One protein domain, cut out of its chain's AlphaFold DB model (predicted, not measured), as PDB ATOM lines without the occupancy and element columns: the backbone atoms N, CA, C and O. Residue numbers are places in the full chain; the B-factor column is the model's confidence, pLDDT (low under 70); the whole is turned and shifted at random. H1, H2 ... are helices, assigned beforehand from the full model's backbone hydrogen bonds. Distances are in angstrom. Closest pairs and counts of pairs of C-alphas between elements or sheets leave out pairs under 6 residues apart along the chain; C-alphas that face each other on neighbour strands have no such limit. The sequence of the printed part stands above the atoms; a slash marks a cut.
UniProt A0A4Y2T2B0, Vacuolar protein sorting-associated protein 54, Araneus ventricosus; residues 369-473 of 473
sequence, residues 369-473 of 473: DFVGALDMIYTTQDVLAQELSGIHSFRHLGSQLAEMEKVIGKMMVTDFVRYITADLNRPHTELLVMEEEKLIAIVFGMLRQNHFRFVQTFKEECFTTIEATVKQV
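Overview. This is residues 369 to 473 of the 473 residues of the protein "Vacuolar protein sorting-associated protein 54" of Araneus ventricosus (UniProt A0A4Y2T2B0). This is a long rod with H2 as its spine: H1 folds back along the first part of H2, H3 packs steeply on its middle, and H4 runs beside its last part. H1, H2 and H3 make an up-and-down bundle, each running against the one before. The printed part has 105 residues, four helices and no named strand: all helix, loose, radius of gyration of the C-alphas 18.7 A, spans 66 by 23 by 18 A.

Arrangement. H1, residues 370 to 386, touches H2, residues 397 to 424, as a hairpin at a shallow tilt of 15 degrees; the closest C-alphas, Ile 377 and Leu 401, are 6.3 A apart. H3, residues 436 to 448, touches residues 409 to 419 of H2 at a steep tilt of 44 degrees, closest C-alphas Met 412 and Ile 442, 6.1 A. H4, residues 454 to 472, touches residues 413 to 424 of H2 the same way, closest C-alphas Leu 424 and Thr 465, 6.5 A. In these four helices every O i to N i+4 pair is within hydrogen-bond range.

Along the chain. H1 begins at C-alpha 370 (-7.229, 15.883, -14.126). H2 is 40.1 A long. H4 ends at C-alpha 472 (-14.032, -0.312, 17.608).

Size, cuts and confidence. The printed part has no cut. The H2 to H3 link is long; residues 427 to 435 are under pLDDT 70.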
ATOM      1  N   ASP A 369     -10.850  13.572 -15.203       84.50
ATOM      2  CA  ASP A 369      -9.572  13.471 -15.918       84.50
ATOM      3  C   ASP A 369      -8.741  14.736 -15.676       84.50
ATOM      4  O   ASP A 369      -8.751  15.703 -16.446       84.50
ATOM      5  N   PHE A 370      -8.047  14.747 -14.539       84.75
ATOM      6  CA  PHE A 370      -7.229  15.883 -14.126       84.75
ATOM      7  C   PHE A 370      -5.929  15.999 -14.924       84.75
ATOM      8  O   PHE A 370      -5.465  17.110 -15.176       84.75
ATOM      9  N   VAL A 371      -5.346  14.875 -15.349       85.06
ATOM     10  CA  VAL A 371      -4.074  14.865 -16.085       85.06
ATOM     11  C   VAL A 371      -4.273  15.458 -17.478       85.06
ATOM     12  O   VAL A 371      -3.537  16.375 -17.848       85.06
ATOM     13  N   GLY A 372      -5.319  15.035 -18.198       86.38
ATOM     14  CA  GLY A 372      -5.666  15.603 -19.501       86.38
ATOM     15  C   GLY A 372      -6.020  17.091 -19.423       86.38
ATOM     16  O   GLY A 372      -5.637  17.874 -20.296       86.38
ATOM     17  N   ALA A 373      -6.692  17.518 -18.348       89.81
ATOM     18  CA  ALA A 373      -6.989  18.929 -18.117       89.81
ATOM     19  C   ALA A 373      -5.713  19.764 -17.901       89.81
ATOM     20  O   ALA A 373      -5.585  20.843 -18.483       89.81
ATOM     21  N   LEU A 374      -4.753  19.262 -17.114       88.12
ATOM     22  CA  LEU A 374      -3.468  19.930 -16.884       88.12
ATOM     23  C   LEU A 374      -2.626  20.008 -18.163       88.12
ATOM     24  O   LEU A 374      -2.073  21.065 -18.457       88.12
ATOM     25  N   ASP A 375      -2.584  18.946 -18.973       89.38
ATOM     26  CA  ASP A 375      -1.910  18.960 -20.279       89.38
ATOM     27  C   ASP A 375      -2.484  20.021 -21.217       89.38
ATOM     28  O   ASP A 375      -1.754  20.771 -21.876       89.38
ATOM     29  N   MET A 376      -3.808  20.140 -21.249       90.44
ATOM     30  CA  MET A 376      -4.471  21.142 -22.068       90.44
ATOM     31  C   MET A 376      -4.214  22.568 -21.556       90.44
ATOM     32  O   MET A 376      -4.093  23.500 -22.353       90.44
ATOM     33  N   ILE A 377      -4.067  22.758 -20.243       90.88
ATOM     34  CA  ILE A 377      -3.674  24.047 -19.652       90.88
ATOM     35  C   ILE A 377      -2.231  24.403 -20.028       90.88
ATOM     36  O   ILE A 377      -1.991  25.510 -20.506       90.88
ATOM     37  N   TYR A 378      -1.279  23.479 -19.893       90.50
ATOM     38  CA  TYR A 378       0.117  23.756 -20.252       90.50
ATOM     39  C   TYR A 378       0.286  24.034 -21.746       90.50
ATOM     40  O   TYR A 378       0.926  25.014 -22.123       90.50
ATOM     41  N   THR A 379      -0.337  23.225 -22.608       91.62
ATOM     42  CA  THR A 379      -0.279  23.438 -24.064       91.62
ATOM     43  C   THR A 379      -0.921  24.764 -24.473       91.62
ATOM     44  O   THR A 379      -0.406  25.450 -25.351       91.62
ATOM     45  N   THR A 380      -2.005  25.189 -23.818       90.56
ATOM     46  CA  THR A 380      -2.622  26.496 -24.099       90.56
ATOM     47  C   THR A 380      -1.815  27.671 -23.570       90.56
ATOM     48  O   THR A 380      -1.734  28.688 -24.257       90.56
ATOM     49  N   GLN A 381      -1.183  27.551 -22.400       89.00
ATOM     50  CA  GLN A 381      -0.251  28.562 -21.896       89.00
ATOM     51  C   GLN A 381       0.960  28.725 -22.824       89.00
ATOM     52  O   GLN A 381       1.354  29.857 -23.109       89.00
ATOM     53  N   ASP A 382       1.500  27.625 -23.351       89.81
ATOM     54  CA  ASP A 382       2.621  27.660 -24.294       89.81
ATOM     55  C   ASP A 382       2.226  28.313 -25.631       89.81
ATOM     56  O   ASP A 382       2.890  29.241 -26.100       89.81
ATOM     57  N   VAL A 383       1.067  27.942 -26.195       90.00
ATOM     58  CA  VAL A 383       0.517  28.578 -27.410       90.00
ATOM     59  C   VAL A 383       0.268  30.079 -27.201       90.00
ATOM     60  O   VAL A 383       0.512  30.884 -28.105       90.00
ATOM     61  N   LEU A 384      -0.191  30.484 -26.012       86.75
ATOM     62  CA  LEU A 384      -0.379  31.894 -25.668       86.75
ATOM     63  C   LEU A 384       0.949  32.662 -25.604       86.75
ATOM     64  O   LEU A 384       1.009  33.803 -26.065       86.75
ATOM     65  N   ALA A 385       2.000  32.047 -25.056       85.62
ATOM     66  CA  ALA A 385       3.315  32.663 -24.913       85.62
ATOM     67  C   ALA A 385       4.064  32.782 -26.251       85.62
ATOM     68  O   ALA A 385       4.655  33.827 -26.528       85.62
ATOM     69  N   GLN A 386       4.018  31.743 -27.091       86.00
ATOM     70  CA  GLN A 386       4.779  31.688 -28.341       86.00
ATOM     71  C   GLN A 386       4.067  32.412 -29.497       86.00
ATOM     72  O   GLN A 386       4.628  33.323 -30.107       86.00
ATOM     73  N   GLU A 387       2.818  32.043 -29.792       83.44
ATOM     74  CA  GLU A 387       2.141  32.406 -31.051       83.44
ATOM     75  C   GLU A 387       1.196  33.615 -30.924       83.44
ATOM     76  O   GLU A 387       0.963  34.356 -31.891       83.44
ATOM     77  N   LEU A 388       0.632  33.824 -29.729       82.12
ATOM     78  CA  LEU A 388      -0.410  34.825 -29.462       82.12
ATOM     79  C   LEU A 388       0.071  35.977 -28.559       82.12
ATOM     80  O   LEU A 388      -0.744  36.761 -28.059       82.12
ATOM     81  N   SER A 389       1.388  36.126 -28.391       76.81
ATOM     82  CA  SER A 389       1.974  37.230 -27.629       76.81
ATOM     83  C   SER A 389       1.590  38.590 -28.237       76.81
ATOM     84  O   SER A 389       1.610  38.804 -29.450       76.81
ATOM     85  N   GLY A 390       1.163  39.522 -27.380       78.75
ATOM     86  CA  GLY A 390       0.728  40.863 -27.789       78.75
ATOM     87  C   GLY A 390      -0.748  40.999 -28.188       78.75
ATOM     88  O   GLY A 390      -1.198  42.121 -28.429       78.75
ATOM     89  N   ILE A 391      -1.542  39.918 -28.210       82.88
ATOM     90  CA  ILE A 391      -2.994  40.015 -28.440       82.88
ATOM     91  C   ILE A 391      -3.698  40.446 -27.149       82.88
ATOM     92  O   ILE A 391      -3.801  39.687 -26.187       82.88
ATOM     93  N   HIS A 392      -4.239  41.668 -27.145       82.94
ATOM     94  CA  HIS A 392      -4.858  42.266 -25.957       82.94
ATOM     95  C   HIS A 392      -6.037  41.453 -25.395       82.94
ATOM     96  O   HIS A 392      -6.200  41.365 -24.180       82.94
ATOM     97  N   SER A 393      -6.825  40.806 -26.261       79.88
ATOM     98  CA  SER A 393      -8.004  40.021 -25.871       79.88
ATOM     99  C   SER A 393      -7.693  38.856 -24.923       79.88
ATOM    100  O   SER A 393      -8.564  38.464 -24.155       79.88
ATOM    101  N   PHE A 394      -6.463  38.327 -24.928       82.00
ATOM    102  CA  PHE A 394      -6.060  37.189 -24.087       82.00
ATOM    103  C   PHE A 394      -5.260  37.577 -22.846       82.00
ATOM    104  O   PHE A 394      -4.773  36.702 -22.134       82.00
ATOM    105  N   ARG A 395      -5.161  38.875 -22.532       83.12
ATOM    106  CA  ARG A 395      -4.385  39.371 -21.386       83.12
ATOM    107  C   ARG A 395      -4.754  38.685 -20.066       83.12
ATOM    108  O   ARG A 395      -3.877  38.435 -19.247       83.12
ATOM    109  N   HIS A 396      -6.036  38.393 -19.868       85.88
ATOM    110  CA  HIS A 396      -6.547  37.777 -18.642       85.88
ATOM    111  C   HIS A 396      -6.628  36.249 -18.714       85.88
ATOM    112  O   HIS A 396      -6.782  35.602 -17.680       85.88
ATOM    113  N   LEU A 397      -6.503  35.657 -19.906       86.56
ATOM    114  CA  LEU A 397      -6.671  34.216 -20.065       86.56
ATOM    115  C   LEU A 397      -5.513  33.441 -19.429       86.56
ATOM    116  O   LEU A 397      -5.746  32.440 -18.766       86.56
ATOM    117  N   GLY A 398      -4.279  33.942 -19.545       87.62
ATOM    118  CA  GLY A 398      -3.127  33.326 -18.878       87.62
ATOM    119  C   GLY A 398      -3.300  33.256 -17.356       87.62
ATOM    120  O   GLY A 398      -3.099  32.201 -16.759       87.62
ATOM    121  N   SER A 399      -3.762  34.347 -16.730       88.81
ATOM    122  CA  SER A 399      -4.074  34.353 -15.293       88.81
ATOM    123  C   SER A 399      -5.236  33.424 -14.939       88.81
ATOM    124  O   SER A 399      -5.156  32.725 -13.936       88.81
ATOM    125  N   GLN A 400      -6.280  33.363 -15.773       88.88
ATOM    126  CA  GLN A 400      -7.414  32.458 -15.558       88.88
ATOM    127  C   GLN A 400      -6.992  30.987 -15.629       88.88
ATOM    128  O   GLN A 400      -7.390  30.201 -14.777       88.88
ATOM    129  N   LEU A 401      -6.147  30.611 -16.592       89.38
ATOM    130  CA  LEU A 401      -5.625  29.249 -16.713       89.38
ATOM    131  C   LEU A 401      -4.763  28.860 -15.502       89.38
ATOM    132  O   LEU A 401      -4.893  27.749 -14.999       89.38
ATOM    133  N   ALA A 402      -3.945  29.784 -14.989       88.56
ATOM    134  CA  ALA A 402      -3.166  29.561 -13.769       88.56
ATOM    135  C   ALA A 402      -4.050  29.439 -12.509       88.56
ATOM    136  O   ALA A 402      -3.729  28.699 -11.579       88.56
ATOM    137  N   GLU A 403      -5.179  30.149 -12.449       89.88
ATOM    138  CA  GLU A 403      -6.171  29.948 -11.387       89.88
ATOM    139  C   GLU A 403      -6.894  28.606 -11.527       89.88
ATOM    140  O   GLU A 403      -7.047  27.902 -10.527       89.88
ATOM    141  N   MET A 404      -7.274  28.206 -12.746       88.12
ATOM    142  CA  MET A 404      -7.859  26.887 -13.009       88.12
ATOM    143  C   MET A 404      -6.899  25.767 -12.602       88.12
ATOM    144  O   MET A 404      -7.322  24.837 -11.928       88.12
ATOM    145  N   GLU A 405      -5.605  25.886 -12.901       88.75
ATOM    146  CA  GLU A 405      -4.571  24.941 -12.460       88.75
ATOM    147  C   GLU A 405      -4.545  24.782 -10.928       88.75
ATOM    148  O   GLU A 405      -4.562  23.660 -10.411       88.75
ATOM    149  N   LYS A 406      -4.604  25.894 -10.181       88.00
ATOM    150  CA  LYS A 406      -4.670  25.872  -8.707       88.00
ATOM    151  C   LYS A 406      -5.959  25.240  -8.185       88.00
ATOM    152  O   LYS A 406      -5.931  24.553  -7.163       88.00
ATOM    153  N   VAL A 407      -7.093  25.492  -8.839       88.94
ATOM    154  CA  VAL A 407      -8.382  24.884  -8.475       88.94
ATOM    155  C   VAL A 407      -8.337  23.376  -8.705       88.94
ATOM    156  O   VAL A 407      -8.724  22.627  -7.811       88.94
ATOM    157  N   ILE A 408      -7.789  22.932  -9.838       88.06
ATOM    158  CA  ILE A 408      -7.590  21.511 -10.145       88.06
ATOM    159  C   ILE A 408      -6.718  20.853  -9.080       88.06
ATOM    160  O   ILE A 408      -7.096  19.810  -8.560       88.06
ATOM    161  N   GLY A 409      -5.622  21.496  -8.667       86.00
ATOM    162  CA  GLY A 409      -4.781  20.977  -7.585       86.00
ATOM    163  C   GLY A 409      -5.537  20.776  -6.268       86.00
ATOM    164  O   GLY A 409      -5.410  19.737  -5.623       86.00
ATOM    165  N   LYS A 410      -6.405  21.723  -5.887       86.75
ATOM    166  CA  LYS A 410      -7.263  21.569  -4.697       86.75
ATOM    167  C   LYS A 410      -8.292  20.449  -4.860       86.75
ATOM    168  O   LYS A 410      -8.509  19.694  -3.912       86.75
ATOM    169  N   MET A 411      -8.918  20.331  -6.032       85.25
ATOM    170  CA  MET A 411      -9.877  19.259  -6.322       85.25
ATOM    171  C   MET A 411      -9.211  17.887  -6.239       85.25
ATOM    172  O   MET A 411      -9.732  17.008  -5.565       85.25
ATOM    173  N   MET A 412      -8.016  17.741  -6.813       85.75
ATOM    174  CA  MET A 412      -7.233  16.509  -6.762       85.75
ATOM    175  C   MET A 412      -6.887  16.081  -5.336       85.75
ATOM    176  O   MET A 412      -7.045  14.912  -4.999       85.75
ATOM    177  N   VAL A 413      -6.455  17.016  -4.481       84.56
ATOM    178  CA  VAL A 413      -6.180  16.717  -3.064       84.56
ATOM    179  C   VAL A 413      -7.456  16.296  -2.336       84.56
ATOM    180  O   VAL A 413      -7.430  15.356  -1.545       84.56
ATOM    181  N   THR A 414      -8.578  16.963  -2.611       85.44
ATOM    182  CA  THR A 414      -9.866  16.646  -1.976       85.44
ATOM    183  C   THR A 414     -10.367  15.265  -2.402       85.44
ATOM    184  O   THR A 414     -10.770  14.468  -1.556       85.44
ATOM    185  N   ASP A 415     -10.289  14.954  -3.697       83.62
ATOM    186  CA  ASP A 415     -10.662  13.644  -4.224       83.62
ATOM    187  C   ASP A 415      -9.725  12.551  -3.709       83.62
ATOM    188  O   ASP A 415     -10.203  11.484  -3.338       83.62
ATOM    189  N   PHE A 416      -8.423  12.816  -3.594       84.25
ATOM    190  CA  PHE A 416      -7.459  11.881  -3.015       84.25
ATOM    191  C   PHE A 416      -7.775  11.523  -1.563       84.25
ATOM    192  O   PHE A 416      -7.801  10.343  -1.226       84.25
ATOM    193  N   VAL A 417      -8.055  12.521  -0.718       83.81
ATOM    194  CA  VAL A 417      -8.471  12.280   0.673       83.81
ATOM    195  C   VAL A 417      -9.761  11.468   0.691       83.81
ATOM    196  O   VAL A 417      -9.823  10.455   1.375       83.81
ATOM    197  N   ARG A 418     -10.757  11.824  -0.131       83.44
ATOM    198  CA  ARG A 418     -12.002  11.050  -0.243       83.44
ATOM    199  C   ARG A 418     -11.746   9.589  -0.636       83.44
ATOM    200  O   ARG A 418     -12.360   8.707  -0.045       83.44
ATOM    201  N   TYR A 419     -10.867   9.334  -1.608       81.50
ATOM    202  CA  TYR A 419     -10.513   7.977  -2.037       81.50
ATOM    203  C   TYR A 419      -9.795   7.199  -0.929       81.50
ATOM    204  O   TYR A 419     -10.184   6.070  -0.656       81.50
ATOM    205  N   ILE A 420      -8.817   7.799  -0.244       81.19
ATOM    206  CA  ILE A 420      -8.105   7.149   0.868       81.19
ATOM    207  C   ILE A 420      -9.043   6.854   2.033       81.19
ATOM    208  O   ILE A 420      -9.043   5.743   2.550       81.19
ATOM    209  N   THR A 421      -9.857   7.822   2.447       81.12
ATOM    210  CA  THR A 421     -10.804   7.632   3.547       81.12
ATOM    211  C   THR A 421     -11.849   6.570   3.183       81.12
ATOM    212  O   THR A 421     -12.252   5.803   4.053       81.12
ATOM    213  N   ALA A 422     -12.280   6.479   1.920       80.62
ATOM    214  CA  ALA A 422     -13.182   5.420   1.461       80.62
ATOM    215  C   ALA A 422     -12.509   4.035   1.424       80.62
ATOM    216  O   ALA A 422     -13.142   3.049   1.790       80.62
ATOM    217  N   ASP A 423     -11.240   3.965   1.016       77.94
ATOM    218  CA  ASP A 423     -10.477   2.715   0.927       77.94
ATOM    219  C   ASP A 423     -10.077   2.183   2.316       77.94
ATOM    220  O   ASP A 423     -10.275   1.007   2.615       77.94
ATOM    221  N   LEU A 424      -9.612   3.055   3.217       75.50
ATOM    222  CA  LEU A 424      -9.205   2.682   4.578       75.50
ATOM    223  C   LEU A 424     -10.391   2.363   5.507       75.50
ATOM    224  O   LEU A 424     -10.240   1.555   6.418       75.50
ATOM    225  N   ASN A 425     -11.570   2.964   5.294       73.44
ATOM    226  CA  ASN A 425     -12.781   2.664   6.082       73.44
ATOM    227  C   ASN A 425     -13.615   1.507   5.502       73.44
ATOM    228  O   ASN A 425     -14.780   1.322   5.871       73.44
ATOM    229  N   ARG A 426     -13.048   0.727   4.582       70.19
ATOM    230  CA  ARG A 426     -13.738  -0.389   3.945       70.19
ATOM    231  C   ARG A 426     -13.955  -1.563   4.920       70.19
ATOM    232  O   ARG A 426     -13.020  -1.975   5.608       70.19
ATOM    233  N   PRO A 427     -15.152  -2.179   4.959       63.69
ATOM    234  CA  PRO A 427     -15.350  -3.437   5.674       63.69
ATOM    235  C   PRO A 427     -14.544  -4.568   5.010       63.69
ATOM    236  O   PRO A 427     -14.528  -4.691   3.788       63.69
ATOM    237  N   HIS A 428     -13.907  -5.424   5.818       57.84
ATOM    238  CA  HIS A 428     -12.905  -6.440   5.430       57.84
ATOM    239  C   HIS A 428     -13.382  -7.533   4.435       57.84
ATOM    240  O   HIS A 428     -12.655  -8.487   4.165       57.84
ATOM    241  N   THR A 429     -14.603  -7.439   3.905       54.84
ATOM    242  CA  THR A 429     -15.272  -8.493   3.124       54.84
ATOM    243  C   THR A 429     -15.068  -8.359   1.613       54.84
ATOM    244  O   THR A 429     -15.309  -9.310   0.876       54.84
ATOM    245  N   GLU A 430     -14.612  -7.210   1.118       52.81
ATOM    246  CA  GLU A 430     -14.458  -6.983  -0.319       52.81
ATOM    247  C   GLU A 430     -12.975  -6.785  -0.700       52.81
ATOM    248  O   GLU A 430     -12.277  -5.949  -0.135       52.81
ATOM    249  N   LEU A 431     -12.486  -7.573  -1.665       54.81
ATOM    250  CA  LEU A 431     -11.062  -7.701  -2.038       54.81
ATOM    251  C   LEU A 431     -10.621  -6.831  -3.234       54.81
ATOM    252  O   LEU A 431      -9.457  -6.873  -3.620       54.81
ATOM    253  N   LEU A 432     -11.525  -6.069  -3.857       57.16
ATOM    254  CA  LEU A 432     -11.229  -5.297  -5.075       57.16
ATOM    255  C   LEU A 432     -11.029  -3.820  -4.748       57.16
ATOM    256  O   LEU A 432     -11.992  -3.166  -4.356       57.16
ATOM    257  N   VAL A 433      -9.806  -3.299  -4.871       56.84
ATOM    258  CA  VAL A 433      -9.515  -1.858  -4.748       56.84
ATOM    259  C   VAL A 433     -10.446  -1.090  -5.686       56.84
ATOM    260  O   VAL A 433     -10.533  -1.391  -6.878       56.84
ATOM    261  N   MET A 434     -11.189  -0.128  -5.145       57.97
ATOM    262  CA  MET A 434     -12.071   0.710  -5.950       57.97
ATOM    263  C   MET A 434     -11.221   1.645  -6.818       57.97
ATOM    264  O   MET A 434     -10.475   2.465  -6.300       57.97
ATOM    265  N   GLU A 435     -11.369   1.532  -8.141       65.94
ATOM    266  CA  GLU A 435     -10.868   2.495  -9.135       65.94
ATOM    267  C   GLU A 435      -9.356   2.805  -9.051       65.94
ATOM    268  O   GLU A 435      -8.947   3.968  -9.073       65.94
ATOM    269  N   GLU A 436      -8.514   1.763  -9.019       71.44
ATOM    270  CA  GLU A 436      -7.041   1.871  -9.002       71.44
ATOM    271  C   GLU A 436      -6.504   2.821 -10.092       71.44
ATOM    272  O   GLU A 436      -5.657   3.670  -9.824       71.44
ATOM    273  N   GLU A 437      -7.072   2.773 -11.299       72.25
ATOM    274  CA  GLU A 437      -6.701   3.650 -12.420       72.25
ATOM    275  C   GLU A 437      -6.926   5.143 -12.126       72.25
ATOM    276  O   GLU A 437      -6.119   5.987 -12.524       72.25
ATOM    277  N   LYS A 438      -7.992   5.492 -11.394       74.31
ATOM    278  CA  LYS A 438      -8.277   6.887 -11.022       74.31
ATOM    279  C   LYS A 438      -7.372   7.358  -9.897       74.31
ATOM    280  O   LYS A 438      -6.902   8.493  -9.940       74.31
ATOM    281  N   LEU A 439      -7.080   6.494  -8.925       77.69
ATOM    282  CA  LEU A 439      -6.112   6.802  -7.874       77.69
ATOM    283  C   LEU A 439      -4.716   7.017  -8.472       77.69
ATOM    284  O   LEU A 439      -4.057   8.002  -8.146       77.69
ATOM    285  N   ILE A 440      -4.303   6.153  -9.402       79.56
ATOM    286  CA  ILE A 440      -3.055   6.292 -10.158       79.56
ATOM    287  C   ILE A 440      -3.033   7.637 -10.897       79.56
ATOM    288  O   ILE A 440      -2.069   8.389 -10.752       79.56
ATOM    289  N   ALA A 441      -4.097   7.996 -11.621       77.19
ATOM    290  CA  ALA A 441      -4.186   9.280 -12.324       77.19
ATOM    291  C   ALA A 441      -4.097  10.492 -11.375       77.19
ATOM    292  O   ALA A 441      -3.407  11.472 -11.671       77.19
ATOM    293  N   ILE A 442      -4.744  10.417 -10.208       80.25
ATOM    294  CA  ILE A 442      -4.713  11.462  -9.178       80.25
ATOM    295  C   ILE A 442      -3.310  11.592  -8.565       80.25
ATOM    296  O   ILE A 442      -2.791  12.702  -8.434       80.25
ATOM    297  N   VAL A 443      -2.650  10.480  -8.236       79.38
ATOM    298  CA  VAL A 443      -1.277  10.490  -7.708       79.38
ATOM    299  C   VAL A 443      -0.300  11.021  -8.759       79.38
ATOM    300  O   VAL A 443       0.519  11.884  -8.442       79.38
ATOM    301  N   PHE A 444      -0.416  10.594 -10.020       77.50
ATOM    302  CA  PHE A 444       0.412  11.112 -11.111       77.50
ATOM    303  C   PHE A 444       0.217  12.613 -11.331       77.50
ATOM    304  O   PHE A 444       1.205  13.334 -11.482       77.50
ATOM    305  N   GLY A 445      -1.018  13.121 -11.308       77.88
ATOM    306  CA  GLY A 445      -1.234  14.563 -11.430       77.88
ATOM    307  C   GLY A 445      -0.743  15.350 -10.205       77.88
ATOM    308  O   GLY A 445      -0.206  16.443 -10.373       77.88
ATOM    309  N   MET A 446      -0.806  14.789  -8.988       79.19
ATOM    310  CA  MET A 446      -0.248  15.433  -7.786       79.19
ATOM    311  C   MET A 446       1.284  15.469  -7.801       79.19
ATOM    312  O   MET A 446       1.880  16.484  -7.426       79.19
ATOM    313  N   LEU A 447       1.923  14.398  -8.280       79.81
ATOM    314  CA  LEU A 447       3.367  14.360  -8.523       79.81
ATOM    315  C   LEU A 447       3.776  15.420  -9.548       79.81
ATOM    316  O   LEU A 447       4.761  16.125  -9.348       79.81
ATOM    317  N   ARG A 448       2.985  15.588 -10.612       73.81
ATOM    318  CA  ARG A 448       3.241  16.569 -11.670       73.81
ATOM    319  C   ARG A 448       3.123  18.021 -11.196       73.81
ATOM    320  O   ARG A 448       3.881  18.866 -11.657       73.81
ATOM    321  N   GLN A 449       2.239  18.302 -10.239       72.50
ATOM    322  CA  GLN A 449       2.140  19.611  -9.576       72.50
ATOM    323  C   GLN A 449       3.184  19.817  -8.454       72.50
ATOM    324  O   GLN A 449       3.144  20.832  -7.760       72.50
ATOM    325  N   ASN A 450       4.126  18.881  -8.256       67.62
ATOM    326  CA  ASN A 450       5.126  18.886  -7.176       67.62
ATOM    327  C   ASN A 450       4.524  18.942  -5.754       67.62
ATOM    328  O   ASN A 450       5.173  19.384  -4.801       67.62
ATOM    329  N   HIS A 451       3.285  18.479  -5.571       70.00
ATOM    330  CA  HIS A 451       2.625  18.461  -4.268       70.00
ATOM    331  C   HIS A 451       2.933  17.169  -3.499       70.00
ATOM    332  O   HIS A 451       2.073  16.317  -3.333       70.00
ATOM    333  N   PHE A 452       4.138  17.041  -2.931       70.38
ATOM    334  CA  PHE A 452       4.563  15.856  -2.150       70.38
ATOM    335  C   PHE A 452       3.825  15.649  -0.817       70.38
ATOM    336  O   PHE A 452       4.033  14.653  -0.125       70.38
ATOM    337  N   ARG A 453       2.945  16.584  -0.441       70.44
ATOM    338  CA  ARG A 453       2.180  16.522   0.808       70.44
ATOM    339  C   ARG A 453       1.193  15.349   0.843       70.44
ATOM    340  O   ARG A 453       0.779  14.976   1.933       70.44
ATOM    341  N   PHE A 454       0.887  14.730  -0.303       72.81
ATOM    342  CA  PHE A 454       0.001  13.565  -0.385       72.81
ATOM    343  C   PHE A 454       0.481  12.376   0.472       72.81
ATOM    344  O   PHE A 454      -0.333  11.664   1.048       72.81
ATOM    345  N   VAL A 455       1.801  12.183   0.612       76.69
ATOM    346  CA  VAL A 455       2.378  11.115   1.453       76.69
ATOM    347  C   VAL A 455       2.102  11.378   2.931       76.69
ATOM    348  O   VAL A 455       1.849  10.456   3.706       76.69
ATOM    349  N   GLN A 456       2.138  12.650   3.329       77.75
ATOM    350  CA  GLN A 456       1.869  13.046   4.702       77.75
ATOM    351  C   GLN A 456       0.378  12.932   5.033       77.75
ATOM    352  O   GLN A 456       0.055  12.391   6.084       77.75
ATOM    353  N   THR A 457      -0.518  13.338   4.129       77.75
ATOM    354  CA  THR A 457      -1.962  13.108   4.306       77.75
ATOM    355  C   THR A 457      -2.318  11.626   4.302       77.75
ATOM    356  O   THR A 457      -3.136  11.214   5.112       77.75
ATOM    357  N   PHE A 458      -1.673  10.798   3.470       80.31
ATOM    358  CA  PHE A 458      -1.857   9.344   3.527       80.31
ATOM    359  C   PHE A 458      -1.437   8.779   4.889       80.31
ATOM    360  O   PHE A 458      -2.188   8.036   5.509       80.31
ATOM    361  N   LYS A 459      -0.266   9.185   5.399       81.25
ATOM    362  CA  LYS A 459       0.204   8.787   6.731       81.25
ATOM    363  C   LYS A 459      -0.789   9.200   7.823       81.25
ATOM    364  O   LYS A 459      -1.103   8.381   8.679       81.25
ATOM    365  N   GLU A 460      -1.257  10.446   7.803       81.88
ATOM    366  CA  GLU A 460      -2.229  10.979   8.766       81.88
ATOM    367  C   GLU A 460      -3.552  10.188   8.732       81.88
ATOM    368  O   GLU A 460      -4.017   9.766   9.787       81.88
ATOM    369  N   GLU A 461      -4.089   9.875   7.549       79.00
ATOM    370  CA  GLU A 461      -5.300   9.048   7.390       79.00
ATOM    371  C   GLU A 461      -5.097   7.576   7.807       79.00
ATOM    372  O   GLU A 461      -5.990   6.937   8.369       79.00
ATOM    373  N   CYS A 462      -3.903   7.009   7.608       77.06
ATOM    374  CA  CYS A 462      -3.585   5.689   8.155       77.06
ATOM    375  C   CYS A 462      -3.588   5.702   9.691       77.06
ATOM    376  O   CYS A 462      -4.096   4.772  10.310       77.06
ATOM    377  N   PHE A 463      -3.055   6.751  10.326       80.62
ATOM    378  CA  PHE A 463      -3.101   6.863  11.787       80.62
ATOM    379  C   PHE A 463      -4.532   7.021  12.305       80.62
ATOM    380  O   PHE A 463      -4.893   6.351  13.271       80.62
ATOM    381  N   THR A 464      -5.365   7.843  11.659       81.19
ATOM    382  CA  THR A 464      -6.761   8.033  12.086       81.19
ATOM    383  C   THR A 464      -7.598   6.765  11.919       81.19
ATOM    384  O   THR A 464      -8.407   6.456  12.793       81.19
ATOM    385  N   THR A 465      -7.387   5.989  10.856       76.75
ATOM    386  CA  THR A 465      -8.095   4.713  10.641       76.75
ATOM    387  C   THR A 465      -7.612   3.606  11.579       76.75
ATOM    388  O   THR A 465      -8.433   2.855  12.108       76.75
ATOM    389  N   ILE A 466      -6.313   3.542  11.893       77.88
ATOM    390  CA  ILE A 466      -5.795   2.661  12.952       77.88
ATOM    391  C   ILE A 466      -6.397   3.049  14.309       77.88
ATOM    392  O   ILE A 466      -6.890   2.188  15.027       77.88
ATOM    393  N   GLU A 467      -6.443   4.334  14.665       79.31
ATOM    394  CA  GLU A 467      -7.089   4.763  15.912       79.31
ATOM    395  C   GLU A 467      -8.593   4.450  15.944       79.31
ATOM    396  O   GLU A 467      -9.122   4.094  16.997       79.31
ATOM    397  N   ALA A 468      -9.292   4.577  14.814       77.94
ATOM    398  CA  ALA A 468     -10.715   4.271  14.711       77.94
ATOM    399  C   ALA A 468     -11.001   2.767  14.837       77.94
ATOM    400  O   ALA A 468     -11.915   2.384  15.564       77.94
ATOM    401  N   THR A 469     -10.199   1.916  14.191       72.19
ATOM    402  CA  THR A 469     -10.310   0.452  14.305       72.19
ATOM    403  C   THR A 469      -9.940  -0.033  15.705       72.19
ATOM    404  O   THR A 469     -10.661  -0.849  16.269       72.19
ATOM    405  N   VAL A 470      -8.897   0.532  16.325       75.44
ATOM    406  CA  VAL A 470      -8.516   0.236  17.720       75.44
ATOM    407  C   VAL A 470      -9.598   0.662  18.719       75.44
ATOM    408  O   VAL A 470      -9.738   0.022  19.752       75.44
ATOM    409  N   LYS A 471     -10.380   1.711  18.433       73.31
ATOM    410  CA  LYS A 471     -11.530   2.127  19.263       73.31
ATOM    411  C   LYS A 471     -12.801   1.296  19.039       73.31
ATOM    412  O   LYS A 471     -13.727   1.413  19.837       73.31
ATOM    413  N   GLN A 472     -12.890   0.550  17.937       61.03
ATOM    414  CA  GLN A 472     -14.032  -0.312  17.608       61.03
ATOM    415  C   GLN A 472     -13.871  -1.753  18.123       61.03
ATOM    416  O   GLN A 472     -14.871  -2.470  18.189       61.03
ATOM    417  N   VAL A 473     -12.647  -2.159  18.479       50.53
ATOM    418  CA  VAL A 473     -12.326  -3.382  19.242       50.53
ATOM    419  C   VAL A 473     -12.448  -3.088  20.732       50.53
ATOM    420  O   VAL A 473     -12.991  -3.960  21.449       50.53
TER     421      VAL A 473